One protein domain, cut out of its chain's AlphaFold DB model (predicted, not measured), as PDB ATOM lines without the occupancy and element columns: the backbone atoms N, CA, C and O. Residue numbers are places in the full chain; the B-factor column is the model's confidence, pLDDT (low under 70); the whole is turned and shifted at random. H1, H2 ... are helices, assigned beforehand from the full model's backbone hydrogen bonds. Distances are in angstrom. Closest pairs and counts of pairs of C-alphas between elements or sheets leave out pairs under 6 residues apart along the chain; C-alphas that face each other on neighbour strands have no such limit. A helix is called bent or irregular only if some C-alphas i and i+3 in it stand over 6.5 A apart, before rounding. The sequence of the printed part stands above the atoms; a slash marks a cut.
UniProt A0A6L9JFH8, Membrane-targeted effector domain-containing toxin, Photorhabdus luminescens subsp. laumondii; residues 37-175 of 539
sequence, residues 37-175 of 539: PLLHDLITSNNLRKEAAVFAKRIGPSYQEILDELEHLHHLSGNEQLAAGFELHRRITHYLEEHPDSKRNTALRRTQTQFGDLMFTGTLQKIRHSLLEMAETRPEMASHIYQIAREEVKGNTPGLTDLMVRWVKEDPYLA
ATOM      1  N   PRO A  37     195.575 170.497  93.890       76.44
ATOM      2  CA  PRO A  37     196.625 170.663  92.895       76.44
ATOM      3  C   PRO A  37     197.977 170.775  93.605       76.44
ATOM      4  O   PRO A  37     198.140 171.561  94.539       76.44
ATOM      5  N   LEU A  38     198.947 169.969  93.172       82.50
ATOM      6  CA  LEU A  38     200.287 169.907  93.756       82.50
ATOM      7  C   LEU A  38     201.127 171.098  93.280       82.50
ATOM      8  O   LEU A  38     202.125 170.945  92.585       82.50
ATOM      9  N   LEU A  39     200.719 172.317  93.631       87.06
ATOM     10  CA  LEU A  39     201.389 173.543  93.187       87.06
ATOM     11  C   LEU A  39     202.816 173.688  93.745       87.06
ATOM     12  O   LEU A  39     203.615 174.426  93.175       87.06
ATOM     13  N   HIS A  40     203.179 172.923  94.779       84.75
ATOM     14  CA  HIS A  40     204.569 172.777  95.224       84.75
ATOM     15  C   HIS A  40     205.476 172.086  94.186       84.75
ATOM     16  O   HIS A  40     206.691 172.279  94.226       84.75
ATOM     17  N   ASP A  41     204.912 171.333  93.234       89.19
ATOM     18  CA  ASP A  41     205.659 170.715  92.128       89.19
ATOM     19  C   ASP A  41     205.924 171.700  90.974       89.19
ATOM     20  O   ASP A  41     206.639 171.379  90.017       89.19
ATOM     21  N   LEU A  42     205.369 172.916  91.044       92.94
ATOM     22  CA  LEU A  42     205.648 173.977  90.083       92.94
ATOM     23  C   LEU A  42     207.127 174.388  90.159       92.94
ATOM     24  O   LEU A  42     207.745 174.375  91.225       92.94
ATOM     25  N   ILE A  43     207.707 174.806  89.028       94.56
ATOM     26  CA  ILE A  43     209.077 175.334  88.984       94.56
ATOM     27  C   ILE A  43     209.321 176.372  90.094       94.56
ATOM     28  O   ILE A  43     208.498 177.245  90.336       94.56
ATOM     29  N   THR A  44     210.465 176.299  90.776       94.94
ATOM     30  CA  THR A  44     210.810 177.267  91.830       94.94
ATOM     31  C   THR A  44     211.309 178.588  91.241       94.94
ATOM     32  O   THR A  44     211.894 178.608  90.153       94.94
ATOM     33  N   SER A  45     211.189 179.689  91.992       93.56
ATOM     34  CA  SER A  45     211.715 181.014  91.605       93.56
ATOM     35  C   SER A  45     213.196 180.970  91.183       93.56
ATOM     36  O   SER A  45     213.590 181.499  90.139       93.56
ATOM     37  N   ASN A  46     214.023 180.216  91.916       92.44
ATOM     38  CA  ASN A  46     215.436 180.017  91.586       92.44
ATOM     39  C   ASN A  46     215.657 179.274  90.260       92.44
ATOM     40  O   ASN A  46     216.576 179.618  89.510       92.44
ATOM     41  N   ASN A  47     214.843 178.261  89.960       93.31
ATOM     42  CA  ASN A  47     214.950 177.514  88.710       93.31
ATOM     43  C   ASN A  47     214.420 178.332  87.530       93.31
ATOM     44  O   ASN A  47     215.099 178.407  86.507       93.31
ATOM     45  N   LEU A  48     213.308 179.053  87.699       95.06
ATOM     46  CA  LEU A  48     212.796 179.968  86.679       95.06
ATOM     47  C   LEU A  48     213.819 181.065  86.354       95.06
ATOM     48  O   LEU A  48     214.088 181.340  85.187       95.06
ATOM     49  N   ARG A  49     214.482 181.636  87.371       92.75
ATOM     50  CA  ARG A  49     215.578 182.602  87.185       92.75
ATOM     51  C   ARG A  49     216.718 182.047  86.327       92.75
ATOM     52  O   ARG A  49     217.273 182.804  85.529       92.75
ATOM     53  N   LYS A  50     217.065 180.766  86.479       91.94
ATOM     54  CA  LYS A  50     218.092 180.095  85.662       91.94
ATOM     55  C   LYS A  50     217.598 179.832  84.239       91.94
ATOM     56  O   LYS A  50     218.309 180.159  83.294       91.94
ATOM     57  N   GLU A  51     216.393 179.289  84.080       91.94
ATOM     58  CA  GLU A  51     215.825 178.942  82.768       91.94
ATOM     59  C   GLU A  51     215.523 180.170  81.904       91.94
ATOM     60  O   GLU A  51     215.731 180.150  80.694       91.94
ATOM     61  N   ALA A  52     215.081 181.264  82.520       90.56
ATOM     62  CA  ALA A  52     214.788 182.519  81.838       90.56
ATOM     63  C   ALA A  52     215.990 183.480  81.814       90.56
ATOM     64  O   ALA A  52     215.812 184.677  81.553       90.56
ATOM     65  N   ALA A  53     217.202 183.022  82.142       86.69
ATOM     66  CA  ALA A  53     218.385 183.873  82.167       86.69
ATOM     67  C   ALA A  53     218.708 184.395  80.760       86.69
ATOM     68  O   ALA A  53     218.871 183.641  79.804       86.69
ATOM     69  N   VAL A  54     218.847 185.714  80.637       80.62
ATOM     70  CA  VAL A  54     219.263 186.368  79.394       80.62
ATOM     71  C   VAL A  54     220.597 187.044  79.663       80.62
ATOM     72  O   VAL A  54     220.676 187.928  80.517       80.62
ATOM     73  N   PHE A  55     221.642 186.615  78.952       76.44
ATOM     74  CA  PHE A  55     222.996 187.146  79.106       76.44
ATOM     75  C   PHE A  55     222.990 188.685  79.094       76.44
ATOM     76  O   PHE A  55     222.407 189.299  78.202       76.44
ATOM     77  N   ALA A  56     223.609 189.289  80.115       68.94
ATOM     78  CA  ALA A  56     223.721 190.735  80.334       68.94
ATOM     79  C   ALA A  56     222.402 191.539  80.488       68.94
ATOM     80  O   ALA A  56     222.463 192.764  80.613       68.94
ATOM     81  N   LYS A  57     221.216 190.907  80.552       76.94
ATOM     82  CA  LYS A  57     219.946 191.615  80.810       76.94
ATOM     83  C   LYS A  57     219.625 191.614  82.306       76.94
ATOM     84  O   LYS A  57     219.391 190.559  82.898       76.94
ATOM     85  N   ARG A  58     219.564 192.808  82.905       85.56
ATOM     86  CA  ARG A  58     219.117 192.986  84.297       85.56
ATOM     87  C   ARG A  58     217.680 192.473  84.476       85.56
ATOM     88  O   ARG A  58     216.894 192.429  83.524       85.56
ATOM     89  N   ILE A  59     217.357 192.044  85.692       88.50
ATOM     90  CA  ILE A  59     215.979 191.734  86.082       88.50
ATOM     91  C   ILE A  59     215.237 193.071  86.205       88.50
ATOM     92  O   ILE A  59     215.705 193.965  86.902       88.50
ATOM     93  N   GLY A  60     214.151 193.222  85.448       90.81
ATOM     94  CA  GLY A  60     213.267 194.385  85.533       90.81
ATOM     95  C   GLY A  60     212.112 194.137  86.512       90.81
ATOM     96  O   GLY A  60     211.883 192.973  86.849       90.81
ATOM     97  N   PRO A  61     211.373 195.189  86.916       93.12
ATOM     98  CA  PRO A  61     210.302 195.104  87.914       93.12
ATOM     99  C   PRO A  61     209.254 194.027  87.605       93.12
ATOM    100  O   PRO A  61     209.076 193.124  88.412       93.12
ATOM    101  N   SER A  62     208.688 194.004  86.392       92.88
ATOM    102  CA  SER A  62     207.642 193.037  86.017       92.88
ATOM    103  C   SER A  62     208.104 191.574  86.094       92.88
ATOM    104  O   SER A  62     207.336 190.685  86.440       92.88
ATOM    105  N   TYR A  63     209.381 191.295  85.793       96.06
ATOM    106  CA  TYR A  63     209.924 189.938  85.943       96.06
ATOM    107  C   TYR A  63     210.253 189.607  87.404       96.06
ATOM    108  O   TYR A  63     210.179 188.445  87.788       96.06
ATOM    109  N   GLN A  64     210.629 190.605  88.210       96.06
ATOM    110  CA  GLN A  64     210.867 190.414  89.639       96.06
ATOM    111  C   GLN A  64     209.563 190.070  90.364       96.06
ATOM    112  O   GLN A  64     209.547 189.099  91.104       96.06
ATOM    113  N   GLU A  65     208.467 190.762  90.055       96.25
ATOM    114  CA  GLU A  65     207.148 190.459  90.621       96.25
ATOM    115  C   GLU A  65     206.696 189.019  90.332       96.25
ATOM    116  O   GLU A  65     206.149 188.365  91.210       96.25
ATOM    117  N   ILE A  66     206.978 188.482  89.138       97.69
ATOM    118  CA  ILE A  66     206.712 187.065  88.822       97.69
ATOM    119  C   ILE A  66     207.545 186.129  89.709       97.69
ATOM    120  O   ILE A  66     207.056 185.090  90.146       97.69
ATOM    121  N   LEU A  67     208.818 186.460  89.948       97.38
ATOM    122  CA  LEU A  67     209.695 185.657  90.803       97.38
ATOM    123  C   LEU A  67     209.261 185.697  92.270       97.38
ATOM    124  O   LEU A  67     209.355 184.666  92.937       97.38
ATOM    125  N   ASP A  68     208.816 186.859  92.742       97.06
ATOM    126  CA  ASP A  68     208.342 187.074  94.109       97.06
ATOM    127  C   ASP A  68     207.009 186.352  94.334       97.06
ATOM    128  O   ASP A  68     206.866 185.633  95.318       97.06
ATOM    129  N   GLU A  69     206.069 186.447  93.387       96.50
ATOM    130  CA  GLU A  69     204.792 185.722  93.430       96.50
ATOM    131  C   GLU A  69     205.009 184.204  93.428       96.50
ATOM    132  O   GLU A  69     204.405 183.469  94.203       96.50
ATOM    133  N   LEU A  70     205.928 183.717  92.589       95.94
ATOM    134  CA  LEU A  70     206.267 182.299  92.546       95.94
ATOM    135  C   LEU A  70     206.919 181.828  93.853       95.94
ATOM    136  O   LEU A  70     206.651 180.722  94.308       95.94
ATOM    137  N   GLU A  71     207.776 182.641  94.470       95.75
ATOM    138  CA  GLU A  71     208.323 182.336  95.793       95.75
ATOM    139  C   GLU A  71     207.228 182.342  96.863       95.75
ATOM    140  O   GLU A  71     207.171 181.419  97.676       95.75
ATOM    141  N   HIS A  72     206.331 183.325  96.838       94.56
ATOM    142  CA  HIS A  72     205.206 183.431  97.759       94.56
ATOM    143  C   HIS A  72     204.294 182.200  97.685       94.56
ATOM    144  O   HIS A  72     204.073 181.548  98.704       94.56
ATOM    145  N   LEU A  73     203.875 181.810  96.479       94.38
ATOM    146  CA  LEU A  73     203.033 180.641  96.210       94.38
ATOM    147  C   LEU A  73     203.589 179.349  96.827       94.38
ATOM    148  O   LEU A  73     202.833 178.550  97.382       94.38
ATOM    149  N   HIS A  74     204.908 179.144  96.776       93.88
ATOM    150  CA  HIS A  74     205.557 177.956  97.351       93.88
ATOM    151  C   HIS A  74     205.495 177.901  98.887       93.88
ATOM    152  O   HIS A  74     205.639 176.815  99.451       93.88
ATOM    153  N   HIS A  75     205.261 179.033  99.559       93.12
ATOM    154  CA  HIS A  75     205.096 179.123 101.015       93.12
ATOM    155  C   HIS A  75     203.630 179.091 101.470       93.12
ATOM    156  O   HIS A  75     203.370 178.958 102.666       93.12
ATOM    157  N   LEU A  76     202.682 179.219 100.542       93.44
ATOM    158  CA  LEU A  76     201.253 179.158 100.828       93.44
ATOM    159  C   LEU A  76     200.730 177.720 100.792       93.44
ATOM    160  O   LEU A  76     201.363 176.810 100.258       93.44
ATOM    161  N   SER A  77     199.532 177.528 101.342       89.00
ATOM    162  CA  SER A  77     198.781 176.274 101.248       89.00
ATOM    163  C   SER A  77     197.281 176.548 101.117       89.00
ATOM    164  O   SER A  77     196.818 177.661 101.374       89.00
ATOM    165  N   GLY A  78     196.508 175.542 100.703       87.25
ATOM    166  CA  GLY A  78     195.051 175.652 100.611       87.25
ATOM    167  C   GLY A  78     194.592 176.754  99.649       87.25
ATOM    168  O   GLY A  78     195.167 176.933  98.578       87.25
ATOM    169  N   ASN A  79     193.547 177.489 100.030       85.75
ATOM    170  CA  ASN A  79     192.896 178.476  99.164       85.75
ATOM    171  C   ASN A  79     193.801 179.661  98.798       85.75
ATOM    172  O   ASN A  79     193.736 180.143  97.668       85.75
ATOM    173  N   GLU A  80     194.675 180.086  99.713       89.38
ATOM    174  CA  GLU A  80     195.638 181.163  99.461       89.38
ATOM    175  C   GLU A  80     196.627 180.765  98.355       89.38
ATOM    176  O   GLU A  80     196.930 181.559  97.469       89.38
ATOM    177  N   GLN A  81     197.064 179.499  98.337       93.06
ATOM    178  CA  GLN A  81     197.944 178.982  97.285       93.06
ATOM    179  C   GLN A  81     197.255 178.952  95.911       93.06
ATOM    180  O   GLN A  81     197.894 179.221  94.894       93.06
ATOM    181  N   LEU A  82     195.952 178.647  95.870       91.88
ATOM    182  CA  LEU A  82     195.168 178.657  94.632       91.88
ATOM    183  C   LEU A  82     195.036 180.076  94.067       91.88
ATOM    184  O   LEU A  82     195.253 180.280  92.873       91.88
ATOM    185  N   ALA A  83     194.728 181.048  94.929       92.06
ATOM    186  CA  ALA A  83     194.620 182.455  94.554       92.06
ATOM    187  C   ALA A  83     195.950 183.004  94.014       92.06
ATOM    188  O   ALA A  83     195.988 183.525  92.897       92.06
ATOM    189  N   ALA A  84     197.056 182.767  94.730       94.56
ATOM    190  CA  ALA A  84     198.403 183.121  94.274       94.56
ATOM    191  C   ALA A  84     198.775 182.435  92.946       94.56
ATOM    192  O   ALA A  84     199.458 183.009  92.102       94.56
ATOM    193  N   GLY A  85     198.285 181.213  92.709       95.62
ATOM    194  CA  GLY A  85     198.435 180.515  91.432       95.62
ATOM    195  C   GLY A  85     197.780 181.241  90.255       95.62
ATOM    196  O   GLY A  85     198.406 181.426  89.207       95.62
ATOM    197  N   PHE A  86     196.534 181.686  90.420       96.88
ATOM    198  CA  PHE A  86     195.846 182.483  89.401       96.88
ATOM    199  C   PHE A  86     196.480 183.870  89.222       96.88
ATOM    200  O   PHE A  86     196.608 184.332  88.086       96.88
ATOM    201  N   GLU A  87     196.955 184.500  90.298       96.50
ATOM    202  CA  GLU A  87     197.700 185.763  90.226       96.50
ATOM    203  C   GLU A  87     199.031 185.599  89.473       96.50
ATOM    204  O   GLU A  87     199.352 186.394  88.586       96.50
ATOM    205  N   LEU A  88     199.772 184.515  89.722       96.81
ATOM    206  CA  LEU A  88     200.969 184.170  88.953       96.81
ATOM    207  C   LEU A  88     200.645 184.017  87.462       96.81
ATOM    208  O   LEU A  88     201.372 184.546  86.617       96.81
ATOM    209  N   HIS A  89     199.560 183.310  87.123       96.94
ATOM    210  CA  HIS A  89     199.124 183.168  85.734       96.94
ATOM    211  C   HIS A  89     198.887 184.534  85.081       96.94
ATOM    212  O   HIS A  89     199.432 184.784  84.002       96.94
ATOM    213  N   ARG A  90     198.155 185.424  85.765       97.00
ATOM    214  CA  ARG A  90     197.860 186.793  85.325       97.00
ATOM    215  C   ARG A  90     199.128 187.611  85.084       97.00
ATOM    216  O   ARG A  90     199.293 188.181  84.004       97.00
ATOM    217  N   ARG A  91     200.056 187.637  86.050       97.31
ATOM    218  CA  ARG A  91     201.339 188.359  85.933       97.31
ATOM    219  C   ARG A  91     202.159 187.866  84.743       97.31
ATOM    220  O   ARG A  91     202.744 188.674  84.020       97.31
ATOM    221  N   ILE A  92     202.199 186.550  84.517       97.44
ATOM    222  CA  ILE A  92     202.903 185.990  83.361       97.44
ATOM    223  C   ILE A  92     202.213 186.394  82.054       97.44
ATOM    224  O   ILE A  92     202.912 186.814  81.133       97.44
ATOM    225  N   THR A  93     200.882 186.304  81.961       96.75
ATOM    226  CA  THR A  93     200.134 186.723  80.762       96.75
ATOM    227  C   THR A  93     200.445 188.175  80.413       96.75
ATOM    228  O   THR A  93     200.899 188.444  79.301       96.75
ATOM    229  N   HIS A  94     200.361 189.078  81.390       96.25
ATOM    230  CA  HIS A  94     200.664 190.492  81.183       96.25
ATOM    231  C   HIS A  94     202.113 190.727  80.724       96.25
ATOM    232  O   HIS A  94     202.360 191.444  79.758       96.25
ATOM    233  N   TYR A  95     203.089 190.042  81.332       97.12
ATOM    234  CA  TYR A  95     204.486 190.126  80.895       97.12
ATOM    235  C   TYR A  95     204.670 189.690  79.435       97.12
ATOM    236  O   TYR A  95     205.455 190.290  78.697       97.12
ATOM    237  N   LEU A  96     203.990 188.618  79.014       96.56
ATOM    238  CA  LEU A  96     204.079 188.106  77.646       96.56
ATOM    239  C   LEU A  96     203.499 189.098  76.627       96.56
ATOM    240  O   LEU A  96     204.029 189.181  75.517       96.56
ATOM    241  N   GLU A  97     202.456 189.837  77.004       95.88
ATOM    242  CA  GLU A  97     201.825 190.882  76.188       95.88
ATOM    243  C   GLU A  97     202.683 192.147  76.097       95.88
ATOM    244  O   GLU A  97     202.913 192.659  75.002       95.88
ATOM    245  N   GLU A  98     203.213 192.629  77.223       96.31
ATOM    246  CA  GLU A  98     204.051 193.836  77.271       96.31
ATOM    247  C   GLU A  98     205.446 193.623  76.663       96.31
ATOM    248  O   GLU A  98     206.135 194.574  76.271       96.31
ATOM    249  N   HIS A  99     205.907 192.372  76.600       95.38
ATOM    250  CA  HIS A  99     207.256 192.025  76.162       95.38
ATOM    251  C   HIS A  99     207.280 190.859  75.158       95.38
ATOM    252  O   HIS A  99     207.935 189.841  75.420       95.38
ATOM    253  N   PRO A 100     206.658 191.003  73.971       95.25
ATOM    254  CA  PRO A 100     206.458 189.902  73.021       95.25
ATOM    255  C   PRO A 100     207.766 189.247  72.546       95.25
ATOM    256  O   PRO A 100     207.833 188.024  72.404       95.25
ATOM    257  N   ASP A 101     208.840 190.031  72.409       93.88
ATOM    258  CA  ASP A 101     210.153 189.568  71.927       93.88
ATOM    259  C   ASP A 101     211.122 189.156  73.050       93.88
ATOM    260  O   ASP A 101     212.315 188.910  72.826       93.88
ATOM    261  N   SER A 102     210.662 189.120  74.304       93.19
ATOM    262  CA  SER A 102     211.539 188.775  75.419       93.19
ATOM    263  C   SER A 102     211.978 187.315  75.337       93.19
ATOM    264  O   SER A 102     211.176 186.385  75.337       93.19
ATOM    265  N   LYS A 103     213.295 187.087  75.391       93.25
ATOM    266  CA  LYS A 103     213.883 185.736  75.466       93.25
ATOM    267  C   LYS A 103     213.474 184.955  76.729       93.25
ATOM    268  O   LYS A 103     213.737 183.762  76.805       93.25
ATOM    269  N   ARG A 104     212.829 185.609  77.708       94.56
ATOM    270  CA  ARG A 104     212.247 184.968  78.901       94.56
ATOM    271  C   ARG A 104     210.943 184.221  78.591       94.56
ATOM    272  O   ARG A 104     210.574 183.320  79.339       94.56
ATOM    273  N   ASN A 105     210.279 184.558  77.482       95.62
ATOM    274  CA  ASN A 105     208.924 184.101  77.165       95.62
ATOM    275  C   ASN A 105     208.821 182.580  77.043       95.62
ATOM    276  O   ASN A 105     207.815 182.010  77.447       95.62
ATOM    277  N   THR A 106     209.865 181.900  76.561       96.31
ATOM    278  CA  THR A 106     209.887 180.431  76.484       96.31
ATOM    279  C   THR A 106     209.743 179.778  77.862       96.31
ATOM    280  O   THR A 106     208.935 178.867  78.027       96.31
ATOM    281  N   ALA A 107     210.500 180.254  78.856       96.56
ATOM    282  CA  ALA A 107     210.444 179.727  80.218       96.56
ATOM    283  C   ALA A 107     209.119 180.097  80.899       96.56
ATOM    284  O   ALA A 107     208.483 179.252  81.514       96.56
ATOM    285  N   LEU A 108     208.651 181.332  80.706       97.38
ATOM    286  CA  LEU A 108     207.381 181.805  81.258       97.38
ATOM    287  C   LEU A 108     206.164 181.035  80.714       97.38
ATOM    288  O   LEU A 108     205.306 180.613  81.488       97.38
ATOM    289  N   ARG A 109     206.118 180.757  79.403       97.31
ATOM    290  CA  ARG A 109     205.071 179.913  78.795       97.31
ATOM    291  C   ARG A 109     205.119 178.476  79.315       97.31
ATOM    292  O   ARG A 109     204.073 177.861  79.516       97.31
ATOM    293  N   ARG A 110     206.319 177.940  79.566       96.69
ATOM    294  CA  ARG A 110     206.480 176.627  80.207       96.69
ATOM    295  C   ARG A 110     205.903 176.636  81.623       96.69
ATOM    296  O   ARG A 110     205.160 175.717  81.950       96.69
ATOM    297  N   THR A 111     206.170 177.671  82.420       96.38
ATOM    298  CA  THR A 111     205.579 177.829  83.759       96.38
ATOM    299  C   THR A 111     204.051 177.889  83.702       96.38
ATOM    300  O   THR A 111     203.398 177.170  84.452       96.38
ATOM    301  N   GLN A 112     203.459 178.658  82.778       95.00
ATOM    302  CA  GLN A 112     201.997 178.686  82.594       95.00
ATOM    303  C   GLN A 112     201.418 177.323  82.199       95.00
ATOM    304  O   GLN A 112     200.339 176.952  82.658       95.00
ATOM    305  N   THR A 113     202.133 176.576  81.352       94.94
ATOM    306  CA  THR A 113     201.720 175.228  80.944       94.94
ATOM    307  C   THR A 113     201.722 174.288  82.147       94.94
ATOM    308  O   THR A 113     200.696 173.677  82.423       94.94
ATOM    309  N   GLN A 114     202.817 174.261  82.919       95.44
ATOM    310  CA  GLN A 114     202.919 173.468  84.149       95.44
ATOM    311  C   GLN A 114     201.816 173.823  85.149       95.44
ATOM    312  O   GLN A 114     201.148 172.928  85.655       95.44
ATOM    313  N   PHE A 115     201.584 175.116  85.391       94.44
ATOM    314  CA  PHE A 115     200.504 175.577  86.263       94.44
ATOM    315  C   PHE A 115     199.142 175.037  85.811       94.44
ATOM    316  O   PHE A 115     198.415 174.445  86.605       94.44
ATOM    317  N   GLY A 116     198.807 175.188  84.527       92.88
ATOM    318  CA  GLY A 116     197.527 174.716  84.007       92.88
ATOM    319  C   GLY A 116     197.381 173.191  84.047       92.88
ATOM    320  O   GLY A 116     196.283 172.690  84.276       92.88
ATOM    321  N   ASP A 117     198.466 172.445  83.866       92.75
ATOM    322  CA  ASP A 117     198.426 170.982  83.914       92.75
ATOM    323  C   ASP A 117     198.296 170.456  85.354       92.75
ATOM    324  O   ASP A 117     197.620 169.452  85.572       92.75
ATOM    325  N   LEU A 118     198.865 171.165  86.339       94.00
ATOM    326  CA  LEU A 118     198.700 170.865  87.767       94.00
ATOM    327  C   LEU A 118     197.297 171.220  88.279       94.00
ATOM    328  O   LEU A 118     196.715 170.460  89.049       94.00
ATOM    329  N   MET A 119     196.752 172.366  87.861       93.06
ATOM    330  CA  MET A 119     195.444 172.847  88.319       93.06
ATOM    331  C   MET A 119     194.283 172.083  87.684       93.06
ATOM    332  O   MET A 119     193.307 171.758  88.353       93.06
ATOM    333  N   PHE A 120     194.339 171.800  86.388       94.75
ATOM    334  CA  PHE A 120     193.154 171.365  85.652       94.75
ATOM    335  C   PHE A 120     193.196 169.881  85.298       94.75
ATOM    336  O   PHE A 120     193.009 169.522  84.150       94.75
ATOM    337  N   THR A 121     193.436 168.970  86.234       91.06
ATOM    338  CA  THR A 121     193.476 167.530  85.914       91.06
ATOM    339  C   THR A 121     192.076 166.938  85.662       91.06
ATOM    340  O   THR A 121     191.057 167.459  86.116       91.06
ATOM    341  N   GLY A 122     191.998 165.840  84.902       91.44
ATOM    342  CA  GLY A 122     190.741 165.109  84.688       91.44
ATOM    343  C   GLY A 122     189.620 165.962  84.076       91.44
ATOM    344  O   GLY A 122     189.812 166.626  83.056       91.44
ATOM    345  N   THR A 123     188.432 165.937  84.692       93.12
ATOM    346  CA  THR A 123     187.253 166.688  84.227       93.12
ATOM    347  C   THR A 123     187.389 168.203  84.408       93.12
ATOM    348  O   THR A 123     186.741 168.946  83.667       93.12
ATOM    349  N   LEU A 124     188.295 168.685  85.274       94.81
ATOM    350  CA  LEU A 124     188.578 170.118  85.445       94.81
ATOM    351  C   LEU A 124     189.188 170.758  84.184       94.81
ATOM    352  O   LEU A 124     189.119 171.977  84.029       94.81
ATOM    353  N   GLN A 125     189.706 169.980  83.221       94.19
ATOM    354  CA  GLN A 125     190.110 170.527  81.913       94.19
ATOM    355  C   GLN A 125     188.959 171.270  81.211       94.19
ATOM    356  O   GLN A 125     189.212 172.225  80.477       94.19
ATOM    357  N   LYS A 126     187.694 170.893  81.461       94.56
ATOM    358  CA  LYS A 126     186.515 171.530  80.846       94.56
ATOM    359  C   LYS A 126     186.352 173.005  81.230       94.56
ATOM    360  O   LYS A 126     185.778 173.766  80.458       94.56
ATOM    361  N   ILE A 127     186.875 173.418  82.387       95.56
ATOM    362  CA  ILE A 127     186.780 174.802  82.881       95.56
ATOM    363  C   ILE A 127     188.078 175.594  82.741       95.56
ATOM    364  O   ILE A 127     188.070 176.804  82.972       95.56
ATOM    365  N   ARG A 128     189.177 174.948  82.321       95.81
ATOM    366  CA  ARG A 128     190.512 175.558  82.209       95.81
ATOM    367  C   ARG A 128     190.477 176.888  81.471       95.81
ATOM    368  O   ARG A 128     190.942 177.887  81.999       95.81
ATOM    369  N   HIS A 129     189.907 176.912  80.268       94.62
ATOM    370  CA  HIS A 129     189.871 178.134  79.466       94.62
ATOM    371  C   HIS A 129     189.073 179.250  80.151       94.62
ATOM    372  O   HIS A 129     189.587 180.354  80.282       94.62
ATOM    373  N   SER A 130     187.871 178.945  80.654       94.81
ATOM    374  CA  SER A 130     187.002 179.952  81.279       94.81
ATOM    375  C   SER A 130     187.611 180.553  82.546       94.81
ATOM    376  O   SER A 130     187.473 181.751  82.774       94.81
ATOM    377  N   LEU A 131     188.288 179.748  83.373       96.50
ATOM    378  CA  LEU A 131     188.899 180.252  84.604       96.50
ATOM    379  C   LEU A 131     190.217 180.985  84.359       96.50
ATOM    380  O   LEU A 131     190.478 181.974  85.035       96.50
ATOM    381  N   LEU A 132     191.028 180.548  83.392       95.62
ATOM    382  CA  LEU A 132     192.245 181.278  83.030       95.62
ATOM    383  C   LEU A 132     191.918 182.634  82.390       95.62
ATOM    384  O   LEU A 132     192.491 183.632  82.810       95.62
ATOM    385  N   GLU A 133     190.938 182.689  81.479       94.31
ATOM    386  CA  GLU A 133     190.411 183.941  80.906       94.31
ATOM    387  C   GLU A 133     189.899 184.883  82.009       94.31
ATOM    388  O   GLU A 133     190.218 186.069  82.047       94.31
ATOM    389  N   MET A 134     189.139 184.356  82.971       94.25
ATOM    390  CA  MET A 134     188.651 185.137  84.107       94.25
ATOM    391  C   MET A 134     189.789 185.682  84.978       94.25
ATOM    392  O   MET A 134     189.738 186.841  85.401       94.25
ATOM    393  N   ALA A 135     190.821 184.871  85.219       94.62
ATOM    394  CA  ALA A 135     191.964 185.223  86.053       94.62
ATOM    395  C   ALA A 135     192.823 186.354  85.472       94.62
ATOM    396  O   ALA A 135     193.507 187.032  86.236       94.62
ATOM    397  N   GLU A 136     192.755 186.617  84.162       92.50
ATOM    398  CA  GLU A 136     193.451 187.753  83.536       92.50
ATOM    399  C   GLU A 136     193.050 189.099  84.158       92.50
ATOM    400  O   GLU A 136     193.857 190.026  84.236       92.50
ATOM    401  N   THR A 137     191.818 189.193  84.663       90.31
ATOM    402  CA  THR A 137     191.307 190.399  85.332       90.31
ATOM    403  C   THR A 137     190.942 190.173  86.796       90.31
ATOM    404  O   THR A 137     190.982 191.124  87.573       90.31
ATOM    405  N   ARG A 138     190.560 188.948  87.184       91.38
ATOM    406  CA  ARG A 138     189.966 188.632  88.497       91.38
ATOM    407  C   ARG A 138     190.461 187.273  89.032       91.38
ATOM    408  O   ARG A 138     189.702 186.300  89.041       91.38
ATOM    409  N   PRO A 139     191.722 187.176  89.481       92.38
ATOM    410  CA  PRO A 139     192.325 185.919  89.942       92.38
ATOM    411  C   PRO A 139     191.619 185.329  91.172       92.38
ATOM    412  O   PRO A 139     191.385 184.123  91.219       92.38
ATOM    413  N   GLU A 140     191.191 186.169  92.119       90.19
ATOM    414  CA  GLU A 140     190.429 185.730  93.299       90.19
ATOM    415  C   GLU A 140     189.089 185.084  92.917       90.19
ATOM    416  O   GLU A 140     188.717 184.032  93.438       90.19
ATOM    417  N   MET A 141     188.385 185.661  91.940       92.50
ATOM    418  CA  MET A 141     187.119 185.116  91.445       92.50
ATOM    419  C   MET A 141     187.323 183.767  90.747       92.50
ATOM    420  O   MET A 141     186.576 182.821  90.999       92.50
ATOM    421  N   ALA A 142     188.368 183.646  89.922       95.38
ATOM    422  CA  ALA A 142     188.730 182.379  89.294       95.38
ATOM    423  C   ALA A 142     189.091 181.306  90.337       95.38
ATOM    424  O   ALA A 142     188.655 180.161  90.212       95.38
ATOM    425  N   SER A 143     189.818 181.684  91.396       94.62
ATOM    426  CA  SER A 143     190.141 180.807  92.528       94.62
ATOM    427  C   SER A 143     188.889 180.303  93.241       94.62
ATOM    428  O   SER A 143     188.753 179.100  93.474       94.62
ATOM    429  N   HIS A 144     187.940 181.194  93.530       93.81
ATOM    430  CA  HIS A 144     186.691 180.828  94.190       93.81
ATOM    431  C   HIS A 144     185.868 179.829  93.359       93.81
ATOM    432  O   HIS A 144     185.457 178.788  93.868       93.81
ATOM    433  N   ILE A 145     185.701 180.070  92.055       95.69
ATOM    434  CA  ILE A 145     184.959 179.145  91.181       95.69
ATOM    435  C   ILE A 145     185.715 177.826  90.990       95.69
ATOM    436  O   ILE A 145     185.100 176.766  90.908       95.69
ATOM    437  N   TYR A 146     187.047 177.853  90.960       96.19
ATOM    438  CA  TYR A 146     187.847 176.631  90.927       96.19
ATOM    439  C   TYR A 146     187.630 175.770  92.182       96.19
ATOM    440  O   TYR A 146     187.567 174.545  92.080       96.19
ATOM    441  N   GLN A 147     187.468 176.382  93.360       94.06
ATOM    442  CA  GLN A 147     187.138 175.652  94.591       94.06
ATOM    443  C   GLN A 147     185.764 174.978  94.486       94.06
ATOM    444  O   GLN A 147     185.659 173.787  94.777       94.06
ATOM    445  N   ILE A 148     184.755 175.697  93.985       94.94
ATOM    446  CA  ILE A 148     183.418 175.145  93.714       94.94
ATOM    447  C   ILE A 148     183.512 173.953  92.753       94.94
ATOM    448  O   ILE A 148     182.988 172.879  93.038       94.94
ATOM    449  N   ALA A 149     184.266 174.096  91.663       96.00
ATOM    450  CA  ALA A 149     184.460 173.031  90.685       96.00
ATOM    451  C   ALA A 149     185.102 171.772  91.267       96.00
ATOM    452  O   ALA A 149     184.765 170.657  90.874       96.00
ATOM    453  N   ARG A 150     186.037 171.928  92.206       93.75
ATOM    454  CA  ARG A 150     186.677 170.792  92.880       93.75
ATOM    455  C   ARG A 150     185.717 170.037  93.785       93.75
ATOM    456  O   ARG A 150     185.824 168.817  93.867       93.75
ATOM    457  N   GLU A 151     184.810 170.738  94.456       93.62
ATOM    458  CA  GLU A 151     183.725 170.089  95.191       93.62
ATOM    459  C   GLU A 151     182.744 169.414  94.229       93.62
ATOM    460  O   GLU A 151     182.333 168.280  94.475       93.62
ATOM    461  N   GLU A 152     182.482 170.030  93.075       95.31
ATOM    462  CA  GLU A 152     181.618 169.449  92.050       95.31
ATOM    463  C   GLU A 152     182.144 168.132  91.482       95.31
ATOM    464  O   GLU A 152     181.401 167.161  91.348       95.31
ATOM    465  N   VAL A 153     183.452 168.036  91.242       93.88
ATOM    466  CA  VAL A 153     184.099 166.785  90.813       93.88
ATOM    467  C   VAL A 153     183.947 165.662  91.847       93.88
ATOM    468  O   VAL A 153     183.913 164.491  91.473       93.88
ATOM    469  N   LYS A 154     183.804 165.990  93.138       91.69
ATOM    470  CA  LYS A 154     183.539 165.008  94.207       91.69
ATOM    471  C   LYS A 154     182.066 164.586  94.282       91.69
ATOM    472  O   LYS A 154     181.717 163.771  95.132       91.69
ATOM    473  N   GLY A 155     181.210 165.121  93.410       91.19
ATOM    474  CA  GLY A 155     179.772 164.854  93.381       91.19
ATOM    475  C   GLY A 155     178.932 165.811  94.227       91.19
ATOM    476  O   GLY A 155     177.718 165.622  94.306       91.19
ATOM    477  N   ASN A 156     179.537 166.829  94.844       90.94
ATOM    478  CA  ASN A 156     178.793 167.869  95.557       90.94
ATOM    479  C   ASN A 156     178.205 168.866  94.545       90.94
ATOM    480  O   ASN A 156     178.792 169.083  93.502       90.94
ATOM    481  N   THR A 157     177.035 169.448  94.807       92.50
ATOM    482  CA  THR A 157     176.472 170.561  94.003       92.50
ATOM    483  C   THR A 157     176.611 170.473  92.454       92.50
ATOM    484  O   THR A 157     177.052 171.439  91.820       92.50
ATOM    485  N   PRO A 158     176.214 169.361  91.788       93.56
ATOM    486  CA  PRO A 158     176.330 169.224  90.330       93.56
ATOM    487  C   PRO A 158     175.662 170.375  89.557       93.56
ATOM    488  O   PRO A 158     174.489 170.675  89.777       93.56
ATOM    489  N   GLY A 159     176.384 170.997  88.623       92.81
ATOM    490  CA  GLY A 159     175.912 172.127  87.813       92.81
ATOM    491  C   GLY A 159     176.179 173.517  88.404       92.81
ATOM    492  O   GLY A 159     176.033 174.510  87.684       92.81
ATOM    493  N   LEU A 160     176.616 173.626  89.664       95.69
ATOM    494  CA  LEU A 160     176.888 174.923  90.294       95.69
ATOM    495  C   LEU A 160     178.038 175.675  89.605       95.69
ATOM    496  O   LEU A 160     177.960 176.893  89.435       95.69
ATOM    497  N   THR A 161     179.079 174.978  89.144       96.25
ATOM    498  CA  THR A 161     180.200 175.616  88.434       96.25
ATOM    499  C   THR A 161     179.749 176.250  87.120       96.25
ATOM    500  O   THR A 161     180.158 177.369  86.813       96.25
ATOM    501  N   ASP A 162     178.894 175.566  86.353       94.19
ATOM    502  CA  ASP A 162     178.332 176.100  85.104       94.19
ATOM    503  C   ASP A 162     177.536 177.382  85.366       94.19
ATOM    504  O   ASP A 162     177.756 178.404  84.708       94.19
ATOM    505  N   LEU A 163     176.678 177.349  86.390       93.81
ATOM    506  CA  LEU A 163     175.887 178.496  86.820       93.81
ATOM    507  C   LEU A 163     176.783 179.682  87.213       93.81
ATOM    508  O   LEU A 163     176.555 180.799  86.746       93.81
ATOM    509  N   MET A 164     177.819 179.447  88.021       95.06
ATOM    510  CA  MET A 164     178.762 180.479  88.464       95.06
ATOM    511  C   MET A 164     179.530 181.104  87.301       95.06
ATOM    512  O   MET A 164     179.570 182.328  87.170       95.06
ATOM    513  N   VAL A 165     180.109 180.280  86.421       94.12
ATOM    514  CA  VAL A 165     180.846 180.761  85.242       94.12
ATOM    515  C   VAL A 165     179.942 181.605  84.349       94.12
ATOM    516  O   VAL A 165     180.367 182.659  83.870       94.12
ATOM    517  N   ARG A 166     178.692 181.178  84.146       91.19
ATOM    518  CA  ARG A 166     177.713 181.921  83.354       91.19
ATOM    519  C   ARG A 166     177.399 183.281  83.965       91.19
ATOM    520  O   ARG A 166     177.536 184.292  83.281       91.19
ATOM    521  N   TRP A 167     177.033 183.324  85.244       91.25
ATOM    522  CA  TRP A 167     176.716 184.576  85.933       91.25
ATOM    523  C   TRP A 167     177.884 185.556  85.905       91.25
ATOM    524  O   TRP A 167     177.704 186.732  85.617       91.25
ATOM    525  N   VAL A 168     179.105 185.077  86.116       91.94
ATOM    526  CA  VAL A 168     180.295 185.929  86.074       91.94
ATOM    527  C   VAL A 168     180.546 186.551  84.692       91.94
ATOM    528  O   VAL A 168     181.163 187.619  84.610       91.94
ATOM    529  N   LYS A 169     180.086 185.903  83.616       88.50
ATOM    530  CA  LYS A 169     180.188 186.399  82.236       88.50
ATOM    531  C   LYS A 169     179.039 187.328  81.854       88.50
ATOM    532  O   LYS A 169     179.268 188.321  81.174       88.50
ATOM    533  N   GLU A 170     177.821 186.995  82.258       87.12
ATOM    534  CA  GLU A 170     176.608 187.693  81.818       87.12
ATOM    535  C   GLU A 170     176.260 188.897  82.700       87.12
ATOM    536  O   GLU A 170     175.533 189.792  82.270       87.12
ATOM    537  N   ASP A 171     176.760 188.939  83.932       88.44
ATOM    538  CA  ASP A 171     176.267 189.876  84.920       88.44
ATOM    539  C   ASP A 171     177.128 191.145  85.087       88.44
ATOM    540  O   ASP A 171     178.260 191.072  85.585       88.44
ATOM    541  N   PRO A 172     176.579 192.342  84.790       85.69
ATOM    542  CA  PRO A 172     177.316 193.597  84.868       85.69
ATOM    543  C   PRO A 172     177.937 193.905  86.232       85.69
ATOM    544  O   PRO A 172     179.026 194.484  86.260       85.69
ATOM    545  N   TYR A 173     177.336 193.514  87.370       87.00
ATOM    546  CA  TYR A 173     177.982 193.803  88.665       87.00
ATOM    547  C   TYR A 173     179.151 192.860  88.965       87.00
ATOM    548  O   TYR A 173     180.012 193.245  89.751       87.00
ATOM    549  N   LEU A 174     179.258 191.710  88.293       90.44
ATOM    550  CA  LEU A 174     180.423 190.820  88.395       90.44
ATOM    551  C   LEU A 174     181.516 191.152  87.376       90.44
ATOM    552  O   LEU A 174     182.652 190.724  87.561       90.44
ATOM    553  N   ALA A 175     181.213 191.921  86.325       88.94
ATOM    554  CA  ALA A 175     182.213 192.367  85.357       88.94
ATOM    555  C   ALA A 175     183.364 193.133  86.035       88.94
ATOM    556  O   ALA A 175     183.133 193.871  86.996       88.94
TER     557      ALA A 175
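Overview. This is residues 37 to 175 of the 539 residues of the protein "Membrane-targeted effector domain-containing toxin" of Photorhabdus luminescens subsp. laumondii (UniProt A0A6L9JFH8). The body is elongated, with two groups of helices one after the other along its length: H2, H3 and H4 fold back on one another, with short H1 packed on H2, and H5, H6 and H7 form a small up-and-down bundle, each running against the one before. H3, the longest helix, is the core and touches helices of both groups. The 139 printed residues have seven named helices, H1 to H7 in chain order, and no named strand: all helix, compact, with a radius of gyration of the C-alphas of 15.8 A and spans of 53 by 31 by 21 A.

Arrangement. H3, residues 78 to 98, is the hub. It forms hairpins with H2, residues 61 to 75, closest C-alphas Leu 73 and Gln 81 at 5.5 A, shallow tilt 18 degrees, and H4, residues 105 to 119, closest C-alphas His 89 and Gln 112 at 6.2 A. H2 and H4 are apart. H1, residues 45 to 51, touches H2, closest C-alphas Ser 45 and Leu 67 at 5.1 A. H3 touches H6, residues 139 to 153, at a steep tilt of 52 degrees, closest C-alphas Phe 86 and Pro 139 at 4.9 A. H6 forms hairpins with H5, residues 122 to 135, closest C-alphas Leu 131 and Ala 142 at 5.2 A, and H7, residues 160 to 170, closest C-alphas Ala 149 and Thr 161 at 5.5 A. Every O i to N i+4 pair is within hydrogen-bond range in H1, H3, H4, H6 and H7; H2 has 9 of 11, H5 6 of 10.

Along the chain. H1 begins at C-alpha 45 (211.715, 181.014, 91.605); H7 ends at C-alpha 170 (176.608, 187.693, 81.818). H3 is 30.9 A long, H2 21.3 A. H5 is irregular: C-alphas 126 and 129 are 7.5 A apart.

Size, cuts and confidence. The printed part has no cut and no long link. The farthest C-alphas, Ala 56 and Thr 157, are 53.2 A apart. Residue 56 alone has pLDDT under 70.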